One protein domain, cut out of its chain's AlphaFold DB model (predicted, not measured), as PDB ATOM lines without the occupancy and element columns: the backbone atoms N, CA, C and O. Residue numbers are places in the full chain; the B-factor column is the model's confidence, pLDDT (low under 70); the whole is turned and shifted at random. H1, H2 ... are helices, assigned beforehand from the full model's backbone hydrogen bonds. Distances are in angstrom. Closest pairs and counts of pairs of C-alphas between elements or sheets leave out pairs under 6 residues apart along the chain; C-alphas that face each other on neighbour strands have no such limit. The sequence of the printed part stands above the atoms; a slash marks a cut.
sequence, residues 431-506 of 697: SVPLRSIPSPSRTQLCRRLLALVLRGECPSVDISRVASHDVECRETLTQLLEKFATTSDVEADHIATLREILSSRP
ATOM      1  N   SER A 431      38.992   9.924 -52.456       62.75
ATOM      2  CA  SER A 431      38.437   9.735 -53.805       62.75
ATOM      3  C   SER A 431      37.230  10.635 -54.079       62.75
ATOM      4  O   SER A 431      37.018  11.047 -55.217       62.75
ATOM      5  N   VAL A 432      36.484  10.998 -53.032       67.25
ATOM      6  CA  VAL A 432      35.237  11.754 -53.151       67.25
ATOM      7  C   VAL A 432      35.518  13.252 -53.334       67.25
ATOM      8  O   VAL A 432      36.301  13.830 -52.581       67.25
ATOM      9  N   PRO A 433      34.855  13.918 -54.294       75.06
ATOM     10  CA  PRO A 433      34.892  15.374 -54.418       75.06
ATOM     11  C   PRO A 433      34.469  16.103 -53.128       75.06
ATOM     12  O   PRO A 433      33.645  15.601 -52.368       75.06
ATOM     13  N   LEU A 434      34.993  17.310 -52.887       86.69
ATOM     14  CA  LEU A 434      34.621  18.118 -51.712       86.69
ATOM     15  C   LEU A 434      33.179  18.635 -51.823       86.69
ATOM     16  O   LEU A 434      32.660  18.810 -52.919       86.69
ATOM     17  N   ARG A 435      32.531  18.980 -50.716       92.75
ATOM     18  CA  ARG A 435      31.284  19.762 -50.744       92.75
ATOM     19  C   ARG A 435      31.547  21.221 -51.102       92.75
ATOM     20  O   ARG A 435      32.598  21.782 -50.777       92.75
ATOM     21  N   SER A 436      30.582  21.852 -51.766       93.00
ATOM     22  CA  SER A 436      30.625  23.290 -52.018       93.00
ATOM     23  C   SER A 436      30.375  24.060 -50.726       93.00
ATOM     24  O   SER A 436      29.394  23.805 -50.029       93.00
ATOM     25  N   ILE A 437      31.208  25.059 -50.443       94.00
ATOM     26  CA  ILE A 437      30.941  25.995 -49.350       94.00
ATOM     27  C   ILE A 437      29.999  27.093 -49.865       94.00
ATOM     28  O   ILE A 437      30.356  27.753 -50.851       94.00
ATOM     29  N   PRO A 438      28.861  27.367 -49.193       92.38
ATOM     30  CA  PRO A 438      27.988  28.478 -49.558       92.38
ATOM     31  C   PRO A 438      28.769  29.791 -49.652       92.38
ATOM     32  O   PRO A 438      29.584  30.106 -48.778       92.38
ATOM     33  N   SER A 439      28.514  30.587 -50.694       91.94
ATOM     34  CA  SER A 439      29.301  31.798 -50.991       91.94
ATOM     35  C   SER A 439      29.451  32.768 -49.799       91.94
ATOM     36  O   SER A 439      30.568  33.262 -49.584       91.94
ATOM     37  N   PRO A 440      28.405  33.047 -48.986       94.38
ATOM     38  CA  PRO A 440      28.546  33.902 -47.804       94.38
ATOM     39  C   PRO A 440      29.512  33.316 -46.766       94.38
ATOM     40  O   PRO A 440      30.429  34.012 -46.319       94.38
ATOM     41  N   SER A 441      29.358  32.028 -46.440       95.56
ATOM     42  CA  SER A 441      30.212  31.309 -45.487       95.56
ATOM     43  C   SER A 441      31.654  31.233 -45.978       95.56
ATOM     44  O   SER A 441      32.579  31.539 -45.226       95.56
ATOM     45  N   ARG A 442      31.861  30.928 -47.265       95.56
ATOM     46  CA  ARG A 442      33.186  30.911 -47.900       95.56
ATOM     47  C   ARG A 442      33.877  32.266 -47.794       95.56
ATOM     48  O   ARG A 442      35.007  32.348 -47.326       95.56
ATOM     49  N   THR A 443      33.177  33.343 -48.153       96.69
ATOM     50  CA  THR A 443      33.702  34.715 -48.059       96.69
ATOM     51  C   THR A 443      34.076  35.080 -46.627       96.69
ATOM     52  O   THR A 443      35.122  35.687 -46.393       96.69
ATOM     53  N   GLN A 444      33.242  34.704 -45.655       97.06
ATOM     54  CA  GLN A 444      33.514  34.940 -44.241       97.06
ATOM     55  C   GLN A 444      34.758  34.182 -43.764       97.06
ATOM     56  O   GLN A 444      35.612  34.783 -43.108       97.06
ATOM     57  N   LEU A 445      34.885  32.897 -44.108       96.44
ATOM     58  CA  LEU A 445      36.041  32.075 -43.753       96.44
ATOM     59  C   LEU A 445      37.321  32.602 -44.413       96.44
ATOM     60  O   LEU A 445      38.292  32.875 -43.714       96.44
ATOM     61  N   CYS A 446      37.318  32.855 -45.723       97.56
ATOM     62  CA  CYS A 446      38.469  33.430 -46.427       97.56
ATOM     63  C   CYS A 446      38.884  34.789 -45.841       97.56
ATOM     64  O   CYS A 446      40.071  35.035 -45.638       97.56
ATOM     65  N   ARG A 447      37.920  35.658 -45.496       97.19
ATOM     66  CA  ARG A 447      38.202  36.946 -44.843       97.19
ATOM     67  C   ARG A 447      38.824  36.759 -43.461       97.19
ATOM     68  O   ARG A 447      39.770  37.469 -43.131       97.19
ATOM     69  N   ARG A 448      38.309  35.825 -42.657       96.75
ATOM     70  CA  ARG A 448      38.860  35.522 -41.328       96.75
ATOM     71  C   ARG A 448      40.287  34.976 -41.439       96.75
ATOM     72  O   ARG A 448      41.139  35.412 -40.677       96.75
ATOM     73  N   LEU A 449      40.562  34.096 -42.406       96.44
ATOM     74  CA  LEU A 449      41.904  33.558 -42.657       96.44
ATOM     75  C   LEU A 449      42.875  34.671 -43.034       96.44
ATOM     76  O   LEU A 449      43.941  34.792 -42.439       96.44
ATOM     77  N   LEU A 450      42.474  35.517 -43.980       96.56
ATOM     78  CA  LEU A 450      43.291  36.635 -44.420       96.56
ATOM     79  C   LEU A 450      43.573  37.614 -43.271       96.56
ATOM     80  O   LEU A 450      44.707  38.052 -43.115       96.56
ATOM     81  N   ALA A 451      42.584  37.897 -42.420       96.00
ATOM     82  CA  ALA A 451      42.781  38.737 -41.240       96.00
ATOM     83  C   ALA A 451      43.806  38.148 -40.254       96.00
ATOM     84  O   ALA A 451      44.635  38.893 -39.740       96.00
ATOM     85  N   LEU A 452      43.781  36.831 -40.010       95.25
ATOM     86  CA  LEU A 452      44.760  36.168 -39.139       95.25
ATOM     87  C   LEU A 452      46.178  36.231 -39.723       95.25
ATOM     88  O   LEU A 452      47.129  36.523 -39.002       95.25
ATOM     89  N   VAL A 453      46.322  36.010 -41.034       95.12
ATOM     90  CA  VAL A 453      47.629  36.085 -41.705       95.12
ATOM     91  C   VAL A 453      48.176  37.510 -41.717       95.12
ATOM     92  O   VAL A 453      49.345  37.713 -41.402       95.12
ATOM     93  N   LEU A 454      47.345  38.515 -42.008       94.38
ATOM     94  CA  LEU A 454      47.777  39.918 -42.019       94.38
ATOM     95  C   LEU A 454      48.217  40.412 -40.632       94.38
ATOM     96  O   LEU A 454      49.108  41.250 -40.542       94.38
ATOM     97  N   ARG A 455      47.647  39.859 -39.553       94.88
ATOM     98  CA  ARG A 455      48.071  40.128 -38.168       94.88
ATOM     99  C   ARG A 455      49.318  39.351 -37.734       94.88
ATOM    100  O   ARG A 455      49.785  39.549 -36.617       94.88
ATOM    101  N   GLY A 456      49.836  38.455 -38.575       93.00
ATOM    102  CA  GLY A 456      50.945  37.565 -38.225       93.00
ATOM    103  C   GLY A 456      50.565  36.450 -37.242       93.00
ATOM    104  O   GLY A 456      51.447  35.781 -36.712       93.00
ATOM    105  N   GLU A 457      49.269  36.224 -37.001       93.25
ATOM    106  CA  GLU A 457      48.771  35.142 -36.139       93.25
ATOM    107  C   GLU A 457      48.782  33.781 -36.859       93.25
ATOM    108  O   GLU A 457      48.679  32.732 -36.221       93.25
ATOM    109  N   CYS A 458      48.886  33.784 -38.193       93.00
ATOM    110  CA  CYS A 458      48.969  32.592 -39.035       93.00
ATOM    111  C   CYS A 458      50.032  32.766 -40.132       93.00
ATOM    112  O   CYS A 458      50.157  33.859 -40.692       93.00
ATOM    113  N   PRO A 459      50.780  31.710 -40.487       92.38
ATOM    114  CA  PRO A 459      51.730  31.764 -41.590       92.38
ATOM    115  C   PRO A 459      51.021  31.872 -42.952       92.38
ATOM    116  O   PRO A 459      49.956  31.301 -43.184       92.38
ATOM    117  N   SER A 460      51.652  32.552 -43.913       93.38
ATOM    118  CA  SER A 460      51.129  32.710 -45.285       93.38
ATOM    119  C   SER A 460      50.971  31.384 -46.047       93.38
ATOM    120  O   SER A 460      50.193  31.295 -47.004       93.38
ATOM    121  N   VAL A 461      51.656  30.322 -45.604       91.06
ATOM    122  CA  VAL A 461      51.500  28.966 -46.150       91.06
ATOM    123  C   VAL A 461      50.067  28.445 -45.998       91.06
ATOM    124  O   VAL A 461      49.613  27.701 -46.865       91.06
ATOM    125  N   ASP A 462      49.314  28.896 -44.992       90.62
ATOM    126  CA  ASP A 462      47.934  28.448 -44.764       90.62
ATOM    127  C   ASP A 462      46.959  28.991 -45.813       90.62
ATOM    128  O   ASP A 462      46.059  28.276 -46.255       90.62
ATOM    129  N   ILE A 463      47.183  30.218 -46.302       93.56
ATOM    130  CA  ILE A 463      46.458  30.754 -47.468       93.56
ATOM    131  C   ILE A 463      46.715  29.872 -48.682       93.56
ATOM    132  O   ILE A 463      45.783  29.491 -49.388       93.56
ATOM    133  N   SER A 464      47.978  29.509 -48.894       90.88
ATOM    134  CA  SER A 464      48.363  28.646 -50.007       90.88
ATOM    135  C   SER A 464      47.732  27.263 -49.882       90.88
ATOM    136  O   SER A 464      47.284  26.700 -50.874       90.88
ATOM    137  N   ARG A 465      47.675  26.718 -48.665       89.69
ATOM    138  CA  ARG A 465      47.071  25.424 -48.360       89.69
ATOM    139  C   ARG A 465      45.578  25.416 -48.691       89.69
ATOM    140  O   ARG A 465      45.144  24.537 -49.429       89.69
ATOM    141  N   VAL A 466      44.815  26.407 -48.219       92.19
ATOM    142  CA  VAL A 466      43.376  26.543 -48.523       92.19
ATOM    143  C   VAL A 466      43.148  26.772 -50.015       92.19
ATOM    144  O   VAL A 466      42.329  26.085 -50.618       92.19
ATOM    145  N   ALA A 467      43.913  27.671 -50.636       91.56
ATOM    146  CA  ALA A 467      43.796  27.971 -52.061       91.56
ATOM    147  C   ALA A 467      44.165  26.782 -52.967       91.56
ATOM    148  O   ALA A 467      43.623  26.645 -54.061       91.56
ATOM    149  N   SER A 468      45.094  25.923 -52.536       86.44
ATOM    150  CA  SER A 468      45.441  24.687 -53.245       86.44
ATOM    151  C   SER A 468      44.424  23.568 -53.018       86.44
ATOM    152  O   SER A 468      44.308  22.691 -53.869       86.44
ATOM    153  N   HIS A 469      43.713  23.575 -51.888       86.31
ATOM    154  CA  HIS A 469      42.702  22.567 -51.573       86.31
ATOM    155  C   HIS A 469      41.360  22.863 -52.258       86.31
ATOM    156  O   HIS A 469      40.719  21.950 -52.771       86.31
ATOM    157  N   ASP A 470      40.966  24.139 -52.325       90.19
ATOM    158  CA  ASP A 470      39.690  24.570 -52.890       90.19
ATOM    159  C   ASP A 470      39.846  25.789 -53.815       90.19
ATOM    160  O   ASP A 470      40.119  26.914 -53.381       90.19
ATOM    161  N   VAL A 471      39.617  25.558 -55.111       89.19
ATOM    162  CA  VAL A 471      39.716  26.574 -56.166       89.19
ATOM    163  C   VAL A 471      38.759  27.752 -55.961       89.19
ATOM    164  O   VAL A 471      39.135  28.896 -56.208       89.19
ATOM    165  N   GLU A 472      37.558  27.525 -55.430       91.00
ATOM    166  CA  GLU A 472      36.617  28.624 -55.210       91.00
ATOM    167  C   GLU A 472      37.046  29.496 -54.019       91.00
ATOM    168  O   GLU A 472      36.841  30.715 -54.005       91.00
ATOM    169  N   CYS A 473      37.674  28.881 -53.008       93.81
ATOM    170  CA  CYS A 473      38.304  29.613 -51.911       93.81
ATOM    171  C   CYS A 473      39.480  30.454 -52.420       93.81
ATOM    172  O   CYS A 473      39.631  31.595 -51.986       93.81
ATOM    173  N   ARG A 474      40.277  29.937 -53.365       92.75
ATOM    174  CA  ARG A 474      41.347  30.700 -54.025       92.75
ATOM    175  C   ARG A 474      40.809  31.945 -54.724       92.75
ATOM    176  O   ARG A 474      41.311  33.030 -54.459       92.75
ATOM    177  N   GLU A 475      39.789  31.810 -55.570       92.19
ATOM    178  CA  GLU A 475      39.176  32.961 -56.252       92.19
ATOM    179  C   GLU A 475      38.640  33.985 -55.252       92.19
ATOM    180  O   GLU A 475      38.880  35.184 -55.383       92.19
ATOM    181  N   THR A 476      37.971  33.504 -54.201       95.38
ATOM    182  CA  THR A 476      37.450  34.360 -53.131       95.38
ATOM    183  C   THR A 476      38.582  35.112 -52.421       95.38
ATOM    184  O   THR A 476      38.454  36.306 -52.155       95.38
ATOM    185  N   LEU A 477      39.711  34.453 -52.136       96.12
ATOM    186  CA  LEU A 477      40.895  35.076 -51.536       96.12
ATOM    187  C   LEU A 477      41.519  36.128 -52.463       96.12
ATOM    188  O   LEU A 477      41.822  37.224 -51.994       96.12
ATOM    189  N   THR A 478      41.649  35.841 -53.762       95.25
ATOM    190  CA  THR A 478      42.136  36.802 -54.764       95.25
ATOM    191  C   THR A 478      41.238  38.039 -54.822       95.25
ATOM    192  O   THR A 478      41.723  39.155 -54.651       95.25
ATOM    193  N   GLN A 479      39.920  37.852 -54.942       95.44
ATOM    194  CA  GLN A 479      38.951  38.954 -54.972       95.44
ATOM    195  C   GLN A 479      38.961  39.782 -53.684       95.44
ATOM    196  O   GLN A 479      38.781  41.000 -53.718       95.44
ATOM    197  N   LEU A 480      39.129  39.135 -52.526       96.81
ATOM    198  CA  LEU A 480      39.259  39.843 -51.258       96.81
ATOM    199  C   LEU A 480      40.527  40.696 -51.262       96.81
ATOM    200  O   LEU A 480      40.428  41.889 -50.993       96.81
ATOM    201  N   LEU A 481      41.682  40.125 -51.618       96.31
ATOM    202  CA  LEU A 481      42.961  40.837 -51.686       96.31
ATOM    203  C   LEU A 481      42.934  42.015 -52.662       96.31
ATOM    204  O   LEU A 481      43.540  43.038 -52.368       96.31
ATOM    205  N   GLU A 482      42.242  41.918 -53.796       95.56
ATOM    206  CA  GLU A 482      42.058  43.036 -54.737       95.56
ATOM    207  C   GLU A 482      41.252  44.189 -54.131       95.56
ATOM    208  O   GLU A 482      41.545  45.355 -54.387       95.56
ATOM    209  N   LYS A 483      40.260  43.871 -53.293       95.62
ATOM    210  CA  LYS A 483      39.404  44.857 -52.617       95.62
ATOM    211  C   LYS A 483      40.035  45.454 -51.359       95.62
ATOM    212  O   LYS A 483      39.521  46.447 -50.847       95.62
ATOM    213  N   PHE A 484      41.108  44.861 -50.833       93.19
ATOM    214  CA  PHE A 484      41.821  45.410 -49.683       93.19
ATOM    215  C   PHE A 484      42.573  46.685 -50.086       93.19
ATOM    216  O   PHE A 484      43.567  46.639 -50.808       93.19
ATOM    217  N   ALA A 485      42.100  47.822 -49.575       89.19
ATOM    218  CA  ALA A 485      42.834  49.078 -49.549       89.19
ATOM    219  C   ALA A 485      43.395  49.276 -48.133       89.19
ATOM    220  O   ALA A 485      42.634  49.268 -47.166       89.19
ATOM    221  N   THR A 486      44.710  49.441 -48.012       87.88
ATOM    222  CA  THR A 486      45.375  49.799 -46.753       87.88
ATOM    223  C   THR A 486      46.169  51.086 -46.939       87.88
ATOM    224  O   THR A 486      46.646  51.380 -48.033       87.88
ATOM    225  N   THR A 487      46.272  51.868 -45.868       84.00
ATOM    226  CA  THR A 487      47.125  53.060 -45.791       84.00
ATOM    227  C   THR A 487      48.493  52.760 -45.174       84.00
ATOM    228  O   THR A 487      49.300  53.674 -45.054       84.00
ATOM    229  N   SER A 488      48.738  51.525 -44.718       94.19
ATOM    230  CA  SER A 488      50.003  51.110 -44.103       94.19
ATOM    231  C   SER A 488      50.899  50.428 -45.135       94.19
ATOM    232  O   SER A 488      50.514  49.401 -45.693       94.19
ATOM    233  N   ASP A 489      52.103  50.962 -45.351       92.56
ATOM    234  CA  ASP A 489      53.075  50.414 -46.310       92.56
ATOM    235  C   ASP A 489      53.446  48.955 -45.983       92.56
ATOM    236  O   ASP A 489      53.514  48.113 -46.872       92.56
ATOM    237  N   VAL A 490      53.575  48.611 -44.694       92.12
ATOM    238  CA  VAL A 490      53.907  47.241 -44.251       92.12
ATOM    239  C   VAL A 490      52.792  46.250 -44.600       92.12
ATOM    240  O   VAL A 490      53.050  45.140 -45.066       92.12
ATOM    241  N   GLU A 491      51.533  46.640 -44.396       93.00
ATOM    242  CA  GLU A 491      50.400  45.801 -44.795       93.00
ATOM    243  C   GLU A 491      50.289  45.703 -46.319       93.00
ATOM    244  O   GLU A 491      49.920  44.647 -46.830       93.00
ATOM    245  N   ALA A 492      50.619  46.775 -47.046       93.81
ATOM    246  CA  ALA A 492      50.627  46.777 -48.504       93.81
ATOM    247  C   ALA A 492      51.656  45.778 -49.058       93.81
ATOM    248  O   ALA A 492      51.311  44.995 -49.947       93.81
ATOM    249  N   ASP A 493      52.859  45.728 -48.479       94.50
ATOM    250  CA  ASP A 493      53.901  44.756 -48.829       94.50
ATOM    251  C   ASP A 493      53.471  43.315 -48.513       94.50
ATOM    252  O   ASP A 493      53.643  42.404 -49.332       94.50
ATOM    253  N   HIS A 494      52.830  43.087 -47.358       94.06
ATOM    254  CA  HIS A 494      52.259  41.778 -47.023       94.06
ATOM    255  C   HIS A 494      51.161  41.366 -48.012       94.06
ATOM    256  O   HIS A 494      51.160  40.237 -48.499       94.06
ATOM    257  N   ILE A 495      50.241  42.270 -48.358       96.19
ATOM    258  CA  ILE A 495      49.183  42.019 -49.346       96.19
ATOM    259  C   ILE A 495      49.787  41.717 -50.722       96.19
ATOM    260  O   ILE A 495      49.332  40.785 -51.387       96.19
ATOM    261  N   ALA A 496      50.812  42.460 -51.147       95.56
ATOM    262  CA  ALA A 496      51.524  42.211 -52.399       95.56
ATOM    263  C   ALA A 496      52.161  40.814 -52.409       95.56
ATOM    264  O   ALA A 496      51.951  40.057 -53.355       95.56
ATOM    265  N   THR A 497      52.817  40.430 -51.311       96.00
ATOM    266  CA  THR A 497      53.395  39.090 -51.128       96.00
ATOM    267  C   THR A 497      52.321  38.000 -51.205       96.00
ATOM    268  O   THR A 497      52.501  36.983 -51.870       96.00
ATOM    269  N   LEU A 498      51.162  38.195 -50.570       95.88
ATOM    270  CA  LEU A 498      50.059  37.229 -50.630       95.88
ATOM    271  C   LEU A 498      49.458  37.109 -52.037       95.88
ATOM    272  O   LEU A 498      49.132  36.001 -52.469       95.88
ATOM    273  N   ARG A 499      49.342  38.222 -52.772       95.94
ATOM    274  CA  ARG A 499      48.933  38.211 -54.185       95.94
ATOM    275  C   ARG A 499      49.942  37.452 -55.040       95.94
ATOM    276  O   ARG A 499      49.529  36.654 -55.878       95.94
ATOM    277  N   GLU A 500      51.237  37.646 -54.805       95.38
ATOM    278  CA  GLU A 500      52.300  36.906 -55.486       95.38
ATOM    279  C   GLU A 500      52.230  35.407 -55.173       95.38
ATOM    280  O   GLU A 500      52.256  34.592 -56.090       95.38
ATOM    281  N   ILE A 501      52.042  35.013 -53.912       93.50
ATOM    282  CA  ILE A 501      51.879  33.607 -53.506       93.50
ATOM    283  C   ILE A 501      50.685  32.948 -54.215       93.50
ATOM    284  O   ILE A 501      50.794  31.825 -54.712       93.50
ATOM    285  N   LEU A 502      49.543  33.638 -54.286       92.12
ATOM    286  CA  LEU A 502      48.357  33.117 -54.969       92.12
ATOM    287  C   LEU A 502      48.513  33.103 -56.492       92.12
ATOM    288  O   LEU A 502      47.959  32.214 -57.133       92.12
ATOM    289  N   SER A 503      49.253  34.049 -57.070       90.56
ATOM    290  CA  SER A 503      49.449  34.156 -58.525       90.56
ATOM    291  C   SER A 503      50.544  33.224 -59.047       90.56
ATOM    292  O   SER A 503      50.405  32.673 -60.133       90.56
ATOM    293  N   SER A 504      51.614  33.024 -58.274       87.69
ATOM    294  CA  SER A 504      52.767  32.180 -58.625       87.69
ATOM    295  C   SER A 504      52.437  30.692 -58.617       87.69
ATOM    296  O   SER A 504      53.056  29.918 -59.344       87.69
ATOM    297  N   ARG A 505      51.445  30.270 -57.825       79.69
ATOM    298  CA  ARG A 505      50.950  28.896 -57.881       79.69
ATOM    299  C   ARG A 505      49.976  28.745 -59.044       79.69
ATOM    300  O   ARG A 505      48.975  29.466 -59.056       79.69
ATOM    301  N   PRO A 506      50.152  27.776 -59.954       71.50
ATOM    302  CA  PRO A 506      49.117  27.452 -60.928       71.50
ATOM    303  C   PRO A 506      47.809  27.131 -60.195       71.50
ATOM    304  O   PRO A 506      47.796  26.454 -59.162       71.50
TER     305      PRO A 506
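What this domain is: This is residues 431 to 506 of the 697 residues of an uncharacterized protein of Jaapia argillacea MUCL 33604 (UniProt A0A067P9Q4). Two helical hairpins, H1 with H2 and H3 with H4, pack on each other as a small cluster of four helices, in which H1 crosses H3 near the middle of both. H2, H3 and H4 form an up-and-down bundle, each running against the one before it, though H2 and H3 meet only at the corner by their link; a tail from Ser 431 leads to H1. The printed part has 76 residues with four named helices, H1 H2 H3 H4 along the chain, and no named strand: its class is all helix. It is compact, with a radius of gyration of the C-alphas of 12.4 A, and elongated in outline, spanning 43 by 25 by 21 A.

How they stand to each other: Start with H1, residues 439 to 454, and then H2, residues 460 to 469; they form a helical hairpin at a shallow tilt of 25 degrees, opposite ways. H1 touches H2 with residues 449 to 453 alone; look at the closest C-alphas, Val 453 and Ser 460, 6.0 A apart. Next find H3, residues 471 to 483, which touches H2 only at the corner, with residues 473 to 477 alone; the closest C-alphas, of Ala 467 and Arg 474, are 4.2 A apart. H3 also touches H1 at a steep tilt of 63 degrees, the same way; the closest C-alphas, of Cys 446 and Leu 477, are 5.9 A apart. Last comes H4, residues 489 to 504, which forms a helical hairpin with H3 at a shallow tilt of 30 degrees, opposite ways. H4 touches H3 with residues 495 to 502 alone; the closest C-alphas, of Leu 481 and Ile 495, are 6.8 A apart. H4 touches H2 with residues 498 to 502 alone, at a shallow tilt of 32 degrees, the same way; the closest C-alphas, of Ser 464 and Leu 502, are 6.7 A apart. H1 and H4 only just touch, with 3 pairs of C-alphas within 8 A, the closest being Leu 454 and His 494 at 7.0 A. In H1, H2, H3 and H4 each backbone O of residue i is within hydrogen-bond range of the N of residue i+4 inside the helix.

Where its parts are: Find C-alpha 439 at (29.301, 31.798, -50.991); from there H1 runs 22.1 A to C-alpha 454 at (47.777, 39.918, -42.019). H2 then measures 14.6 A from C-alpha 460 to C-alpha 469, and H3 18.6 A from C-alpha 471 to C-alpha 483. H4 runs 22.0 A and ends at C-alpha 504, (52.767, 32.180, -58.625).

The domain as a whole: The two C-alphas farthest apart, of Ser 431 and Thr 487, are 44.9 A apart. The printed part has no cut, and the three links between the helices are tight. In this predicted model the mean pLDDT of the printed part is 91.9, and residues 431 to 432 are under 70.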